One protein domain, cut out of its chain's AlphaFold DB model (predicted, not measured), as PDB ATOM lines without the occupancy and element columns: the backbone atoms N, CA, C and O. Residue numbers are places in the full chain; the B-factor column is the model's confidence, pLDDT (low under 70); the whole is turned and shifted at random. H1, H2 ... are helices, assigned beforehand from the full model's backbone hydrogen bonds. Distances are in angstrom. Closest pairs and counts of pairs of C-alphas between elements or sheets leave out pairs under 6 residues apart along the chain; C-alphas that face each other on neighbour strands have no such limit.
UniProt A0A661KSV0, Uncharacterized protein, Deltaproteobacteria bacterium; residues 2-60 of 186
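This is residues 2 to 60 of the 186 residues of an uncharacterized protein of Deltaproteobacteria bacterium (UniProt A0A661KSV0). H2 and H4 run side by side, H3 folds back after H2, and H1 with the looped residues 2 to 16 lies at the end away from H4. The 59 printed residues have four named helices and no named strand: all helix, with under half in helices. The whole is compact, radius of gyration of the C-alphas 10.6 A, spanning 31 by 20 by 17 A.

H2, residues 28 to 38, measures 14.3 A from C-alpha 28 at (94.840, 141.613, 171.400). H4, residues 54 to 60, ends at C-alpha 60 (93.326, 154.918, 171.364). H3 is residues 40 to 46, H1 17 to 20.

H2 and H4 touch, closest C-alphas Trp 33 and Ala 57, 4.7 A, the same way. The hairpin H2 and H3 only just touches, with 3 pairs of C-alphas within 8 A, closest Ala 36 and Phe 43. H1 is close but not clearly touching H3. Within hydrogen-bond range are 4 of 7 O i to N i+4 pairs in H2, 1 of 3 in H3 and H4; for i+3, 3 of 4 in H3, 1 of 4 in H4.

The printed part has no cut; no printed residue is under 70 in pLDDT.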
ATOM      1  N   THR A   2      99.090 139.488 183.817       72.19
ATOM      2  CA  THR A   2      99.505 140.892 183.693       72.19
ATOM      3  C   THR A   2     100.798 140.961 182.890       72.19
ATOM      4  O   THR A   2     101.800 140.371 183.284       72.19
ATOM      5  N   ILE A   3     100.780 141.664 181.756       83.50
ATOM      6  CA  ILE A   3     101.978 141.888 180.943       83.50
ATOM      7  C   ILE A   3     102.899 142.836 181.714       83.50
ATOM      8  O   ILE A   3     102.566 144.001 181.922       83.50
ATOM      9  N   GLN A   4     104.049 142.332 182.155       88.94
ATOM     10  CA  GLN A   4     105.080 143.112 182.831       88.94
ATOM     11  C   GLN A   4     106.406 142.955 182.104       88.94
ATOM     12  O   GLN A   4     106.806 141.858 181.717       88.94
ATOM     13  N   CYS A   5     107.113 144.069 181.962       91.38
ATOM     14  CA  CYS A   5     108.457 144.075 181.425       91.38
ATOM     15  C   CYS A   5     109.391 143.225 182.302       91.38
ATOM     16  O   CYS A   5     109.495 143.489 183.505       91.38
ATOM     17  N   PRO A   6     110.137 142.258 181.739       92.56
ATOM     18  CA  PRO A   6     111.041 141.429 182.530       92.56
ATOM     19  C   PRO A   6     112.197 142.238 183.131       92.56
ATOM     20  O   PRO A   6     112.706 141.852 184.184       92.56
ATOM     21  N   VAL A   7     112.561 143.366 182.505       93.94
ATOM     22  CA  VAL A   7     113.686 144.224 182.902       93.94
ATOM     23  C   VAL A   7     113.291 145.197 184.013       93.94
ATOM     24  O   VAL A   7     113.855 145.146 185.100       93.94
ATOM     25  N   CYS A   8     112.302 146.063 183.773       94.12
ATOM     26  CA  CYS A   8     111.947 147.148 184.698       94.12
ATOM     27  C   CYS A   8     110.644 146.921 185.480       94.12
ATOM     28  O   CYS A   8     110.234 147.794 186.237       94.12
ATOM     29  N   LYS A   9     109.963 145.783 185.281       92.88
ATOM     30  CA  LYS A   9     108.689 145.400 185.927       92.88
ATOM     31  C   LYS A   9     107.482 146.302 185.629       92.88
ATOM     32  O   LYS A   9     106.367 145.972 186.027       92.88
ATOM     33  N   MET A  10     107.667 147.383 184.868       91.94
ATOM     34  CA  MET A  10     106.583 148.240 184.387       91.94
ATOM     35  C   MET A  10     105.681 147.485 183.401       91.94
ATOM     36  O   MET A  10     106.164 146.712 182.568       91.94
ATOM     37  N   GLN A  11     104.372 147.721 183.482       92.00
ATOM     38  CA  GLN A  11     103.421 147.214 182.494       92.00
ATOM     39  C   GLN A  11     103.597 147.945 181.162       92.00
ATOM     40  O   GLN A  11     103.836 149.150 181.153       92.00
ATOM     41  N   PHE A  12     103.494 147.206 180.054       91.31
ATOM     42  CA  PHE A  12     103.573 147.753 178.692       91.31
ATOM     43  C   PHE A  12     104.782 148.681 178.463       91.31
ATOM     44  O   PHE A  12     104.670 149.750 177.870       91.31
ATOM     45  N   CYS A  13     105.959 148.293 178.969       93.88
ATOM     46  CA  CYS A  13     107.165 149.110 178.852       93.88
ATOM     47  C   CYS A  13     107.594 149.258 177.386       93.88
ATOM     48  O   CYS A  13     108.101 148.306 176.792       93.88
ATOM     49  N   SER A  14     107.473 150.461 176.829       94.31
ATOM     50  CA  SER A  14     107.901 150.754 175.456       94.31
ATOM     51  C   SER A  14     109.414 150.690 175.254       94.31
ATOM     52  O   SER A  14     109.866 150.322 174.176       94.31
ATOM     53  N   ILE A  15     110.211 150.984 176.287       95.75
ATOM     54  CA  ILE A  15     111.684 150.963 176.209       95.75
ATOM     55  C   ILE A  15     112.206 149.543 175.950       95.75
ATOM     56  O   ILE A  15     113.107 149.339 175.144       95.75
ATOM     57  N   HIS A  16     111.622 148.549 176.620       95.31
ATOM     58  CA  HIS A  16     112.008 147.144 176.491       95.31
ATOM     59  C   HIS A  16     110.964 146.350 175.701       95.31
ATOM     60  O   HIS A  16     110.714 145.190 176.024       95.31
ATOM     61  N   PHE A  17     110.338 146.981 174.703       95.94
ATOM     62  CA  PHE A  17     109.231 146.416 173.928       95.94
ATOM     63  C   PHE A  17     109.532 144.999 173.423       95.94
ATOM     64  O   PHE A  17     108.823 144.050 173.753       95.94
ATOM     65  N   ASP A  18     110.680 144.835 172.761       96.19
ATOM     66  CA  ASP A  18     111.116 143.565 172.163       96.19
ATOM     67  C   ASP A  18     111.449 142.471 173.203       96.19
ATOM     68  O   ASP A  18     111.752 141.337 172.844       96.19
ATOM     69  N   LYS A  19     111.452 142.792 174.506       94.94
ATOM     70  CA  LYS A  19     111.714 141.823 175.584       94.94
ATOM     71  C   LYS A  19     110.453 141.165 176.126       94.94
ATOM     72  O   LYS A  19     110.572 140.160 176.822       94.94
ATOM     73  N   TRP A  20     109.280 141.743 175.885       93.75
ATOM     74  CA  TRP A  20     108.021 141.214 176.412       93.75
ATOM     75  C   TRP A  20     106.940 141.053 175.350       93.75
ATOM     76  O   TRP A  20     106.035 140.246 175.556       93.75
ATOM     77  N   PHE A  21     106.998 141.808 174.250       96.06
ATOM     78  CA  PHE A  21     105.992 141.721 173.207       96.06
ATOM     79  C   PHE A  21     106.232 140.493 172.329       96.06
ATOM     80  O   PHE A  21     107.262 140.372 171.671       96.06
ATOM     81  N   ASP A  22     105.249 139.606 172.326       95.25
ATOM     82  CA  ASP A  22     105.151 138.456 171.441       95.25
ATOM     83  C   ASP A  22     103.739 138.503 170.836       95.25
ATOM     84  O   ASP A  22     102.772 138.344 171.592       95.25
ATOM     85  N   PRO A  23     103.589 138.781 169.527       95.88
ATOM     86  CA  PRO A  23     102.281 138.965 168.905       95.88
ATOM     87  C   PRO A  23     101.402 137.712 168.993       95.88
ATOM     88  O   PRO A  23     100.186 137.857 169.110       95.88
ATOM     89  N   ASP A  24     101.993 136.514 169.029       95.75
ATOM     90  CA  ASP A  24     101.260 135.241 169.088       95.75
ATOM     91  C   ASP A  24     100.739 134.943 170.503       95.75
ATOM     92  O   ASP A  24      99.826 134.138 170.698       95.75
ATOM     93  N   ARG A  25     101.319 135.593 171.520       93.81
ATOM     94  CA  ARG A  25     100.930 135.447 172.935       93.81
ATOM     95  C   ARG A  25     100.224 136.677 173.495       93.81
ATOM     96  O   ARG A  25      99.777 136.656 174.647       93.81
ATOM     97  N   TYR A  26     100.152 137.755 172.722       95.00
ATOM     98  CA  TYR A  26      99.555 139.006 173.151       95.00
ATOM     99  C   TYR A  26      98.026 138.898 173.187       95.00
ATOM    100  O   TYR A  26      97.393 138.405 172.258       95.00
ATOM    101  N   ASN A  27      97.402 139.389 174.262       95.50
ATOM    102  CA  ASN A  27      95.943 139.439 174.349       95.50
ATOM    103  C   ASN A  27      95.414 140.662 173.587       95.50
ATOM    104  O   ASN A  27      95.115 141.696 174.186       95.50
ATOM    105  N   TRP A  28      95.321 140.540 172.265       96.75
ATOM    106  CA  TRP A  28      94.840 141.613 171.400       96.75
ATOM    107  C   TRP A  28      93.441 142.093 171.779       96.75
ATOM    108  O   TRP A  28      93.234 143.299 171.911       96.75
ATOM    109  N   ASP A  29      92.524 141.165 172.052       95.12
ATOM    110  CA  ASP A  29      91.144 141.455 172.447       95.12
ATOM    111  C   ASP A  29      91.084 142.402 173.656       95.12
ATOM    112  O   ASP A  29      90.493 143.473 173.595       95.12
ATOM    113  N   ARG A  30      91.786 142.090 174.747       94.38
ATOM    114  CA  ARG A  30      91.669 142.878 175.988       94.38
ATOM    115  C   ARG A  30      92.718 143.962 176.170       94.38
ATOM    116  O   ARG A  30      92.633 144.727 177.133       94.38
ATOM    117  N   SER A  31      93.766 143.986 175.351       95.69
ATOM    118  CA  SER A  31      94.934 144.834 175.613       95.69
ATOM    119  C   SER A  31      95.392 145.678 174.430       95.69
ATOM    120  O   SER A  31      96.256 146.519 174.639       95.69
ATOM    121  N   SER A  32      94.780 145.583 173.241       97.06
ATOM    122  CA  SER A  32      95.140 146.432 172.083       97.06
ATOM    123  C   SER A  32      95.273 147.927 172.414       97.06
ATOM    124  O   SER A  32      96.207 148.581 171.950       97.06
ATOM    125  N   TRP A  33      94.396 148.455 173.276       96.94
ATOM    126  CA  TRP A  33      94.428 149.846 173.747       96.94
ATOM    127  C   TRP A  33      95.777 150.224 174.377       96.94
ATOM    128  O   TRP A  33      96.288 151.323 174.167       96.94
ATOM    129  N   ALA A  34      96.407 149.294 175.098       96.75
ATOM    130  CA  ALA A  34      97.650 149.529 175.814       96.75
ATOM    131  C   ALA A  34      98.851 149.649 174.867       96.75
ATOM    132  O   ALA A  34      99.778 150.407 175.157       96.75
ATOM    133  N   LEU A  35      98.839 148.952 173.723       97.81
ATOM    134  CA  LEU A  35      99.861 149.144 172.688       97.81
ATOM    135  C   LEU A  35      99.781 150.552 172.107       97.81
ATOM    136  O   LEU A  35     100.801 151.231 172.017       97.81
ATOM    137  N   ALA A  36      98.573 151.014 171.783       97.94
ATOM    138  CA  ALA A  36      98.366 152.362 171.276       97.94
ATOM    139  C   ALA A  36      98.749 153.426 172.317       97.94
ATOM    140  O   ALA A  36      99.443 154.377 171.982       97.94
ATOM    141  N   GLN A  37      98.364 153.253 173.584       97.75
ATOM    142  CA  GLN A  37      98.617 154.241 174.633       97.75
ATOM    143  C   GLN A  37     100.074 154.289 175.107       97.75
ATOM    144  O   GLN A  37     100.641 155.371 175.252       97.75
ATOM    145  N   TYR A  38     100.680 153.136 175.390       97.00
ATOM    146  CA  TYR A  38     101.998 153.080 176.030       97.00
ATOM    147  C   TYR A  38     103.129 152.802 175.047       97.00
ATOM    148  O   TYR A  38     104.279 153.127 175.339       97.00
ATOM    149  N   CYS A  39     102.822 152.211 173.893       96.94
ATOM    150  CA  CYS A  39     103.801 151.767 172.901       96.94
ATOM    151  C   CYS A  39     103.566 152.400 171.520       96.94
ATOM    152  O   CYS A  39     103.977 151.818 170.515       96.94
ATOM    153  N   SER A  40     102.955 153.590 171.444       97.50
ATOM    154  CA  SER A  40     102.741 154.305 170.174       97.50
ATOM    155  C   SER A  40     104.044 154.531 169.403       97.50
ATOM    156  O   SER A  40     104.067 154.393 168.190       97.50
ATOM    157  N   GLU A  41     105.167 154.782 170.080       97.00
ATOM    158  CA  GLU A  41     106.479 154.925 169.426       97.00
ATOM    159  C   GLU A  41     106.986 153.637 168.754       97.00
ATOM    160  O   GLU A  41     107.883 153.684 167.919       97.00
ATOM    161  N   GLN A  42     106.410 152.482 169.096       97.81
ATOM    162  CA  GLN A  42     106.717 151.185 168.490       97.81
ATOM    163  C   GLN A  42     105.626 150.739 167.506       97.81
ATOM    164  O   GLN A  42     105.558 149.554 167.191       97.81
ATOM    165  N   PHE A  43     104.777 151.660 167.025       98.31
ATOM    166  CA  PHE A  43     103.613 151.366 166.180       98.31
ATOM    167  C   PHE A  43     103.914 150.370 165.059       98.31
ATOM    168  O   PHE A  43     103.237 149.359 164.936       98.31
ATOM    169  N   ASP A  44     104.987 150.592 164.302       98.06
ATOM    170  CA  ASP A  44     105.345 149.738 163.165       98.06
ATOM    171  C   ASP A  44     105.737 148.303 163.543       98.06
ATOM    172  O   ASP A  44     105.723 147.424 162.684       98.06
ATOM    173  N   LYS A  45     106.062 148.041 164.813       97.81
ATOM    174  CA  LYS A  45     106.386 146.695 165.298       97.81
ATOM    175  C   LYS A  45     105.154 145.887 165.680       97.81
ATOM    176  O   LYS A  45     105.172 144.667 165.557       97.81
ATOM    177  N   TRP A  46     104.116 146.544 166.193       97.75
ATOM    178  CA  TRP A  46     102.926 145.858 166.696       97.75
ATOM    179  C   TRP A  46     101.696 146.059 165.831       97.75
ATOM    180  O   TRP A  46     100.719 145.343 166.002       97.75
ATOM    181  N   TRP A  47     101.692 147.016 164.909       98.38
ATOM    182  CA  TRP A  47     100.500 147.290 164.129       98.38
ATOM    183  C   TRP A  47     100.111 146.088 163.265       98.38
ATOM    184  O   TRP A  47     100.750 145.778 162.261       98.38
ATOM    185  N   ASN A  48      99.009 145.443 163.638       98.06
ATOM    186  CA  ASN A  48      98.361 144.417 162.843       98.06
ATOM    187  C   ASN A  48      96.853 144.696 162.821       98.06
ATOM    188  O   ASN A  48      96.170 144.464 163.821       98.06
ATOM    189  N   PRO A  49      96.295 145.171 161.692       97.75
ATOM    190  CA  PRO A  49      94.886 145.529 161.633       97.75
ATOM    191  C   PRO A  49      93.961 144.322 161.819       97.75
ATOM    192  O   PRO A  49      92.802 144.533 162.159       97.75
ATOM    193  N   ASN A  50      94.409 143.090 161.559       97.44
ATOM    194  CA  ASN A  50      93.572 141.892 161.689       97.44
ATOM    195  C   ASN A  50      93.492 141.367 163.123       97.44
ATOM    196  O   ASN A  50      92.487 140.759 163.462       97.44
ATOM    197  N   GLU A  51      94.500 141.650 163.946       97.81
ATOM    198  CA  GLU A  51      94.518 141.250 165.357       97.81
ATOM    199  C   GLU A  51      93.973 142.354 166.270       97.81
ATOM    200  O   GLU A  51      93.343 142.078 167.284       97.81
ATOM    201  N   PHE A  52      94.180 143.624 165.907       98.12
ATOM    202  CA  PHE A  52      93.798 144.770 166.730       98.12
ATOM    203  C   PHE A  52      92.303 144.776 167.101       98.12
ATOM    204  O   PHE A  52      91.436 144.664 166.229       98.12
ATOM    205  N   ASN A  53      91.987 145.005 168.383       97.31
ATOM    206  CA  ASN A  53      90.603 145.163 168.840       97.31
ATOM    207  C   ASN A  53      90.033 146.521 168.403       97.31
ATOM    208  O   ASN A  53      90.092 147.522 169.112       97.31
ATOM    209  N   TRP A  54      89.419 146.546 167.226       96.88
ATOM    210  CA  TRP A  54      88.747 147.733 166.707       96.88
ATOM    211  C   TRP A  54      87.538 148.177 167.527       96.88
ATOM    212  O   TRP A  54      87.257 149.377 167.592       96.88
ATOM    213  N   THR A  55      86.814 147.234 168.124       94.25
ATOM    214  CA  THR A  55      85.560 147.504 168.831       94.25
ATOM    215  C   THR A  55      85.819 148.356 170.061       94.25
ATOM    216  O   THR A  55      85.216 149.422 170.182       94.25
ATOM    217  N   ASP A  56      86.762 147.942 170.906       93.81
ATOM    218  CA  ASP A  56      86.983 148.587 172.203       93.81
ATOM    219  C   ASP A  56      88.223 149.483 172.237       93.81
ATOM    220  O   ASP A  56      88.314 150.323 173.122       93.81
ATOM    221  N   ALA A  57      89.164 149.327 171.292       96.44
ATOM    222  CA  ALA A  57      90.448 150.034 171.331       96.44
ATOM    223  C   ALA A  57      90.697 151.011 170.162       96.44
ATOM    224  O   ALA A  57      91.774 151.601 170.038       96.44
ATOM    225  N   SER A  58      89.746 151.188 169.235       96.44
ATOM    226  CA  SER A  58      89.987 152.078 168.082       96.44
ATOM    227  C   SER A  58      90.096 153.558 168.457       96.44
ATOM    228  O   SER A  58      90.719 154.320 167.714       96.44
ATOM    229  N   ILE A  59      89.568 153.980 169.610       96.81
ATOM    230  CA  ILE A  59      89.719 155.356 170.101       96.81
ATOM    231  C   ILE A  59      91.170 155.692 170.458       96.81
ATOM    232  O   ILE A  59      91.626 156.807 170.193       96.81
ATOM    233  N   GLU A  60      91.926 154.737 170.991       98.00
ATOM    234  CA  GLU A  60      93.326 154.918 171.364       98.00
ATOM    235  C   GLU A  60      94.209 155.121 170.133       98.00
ATOM    236  O   GLU A  60      95.197 155.850 170.212       98.00
TER     237      GLU A  60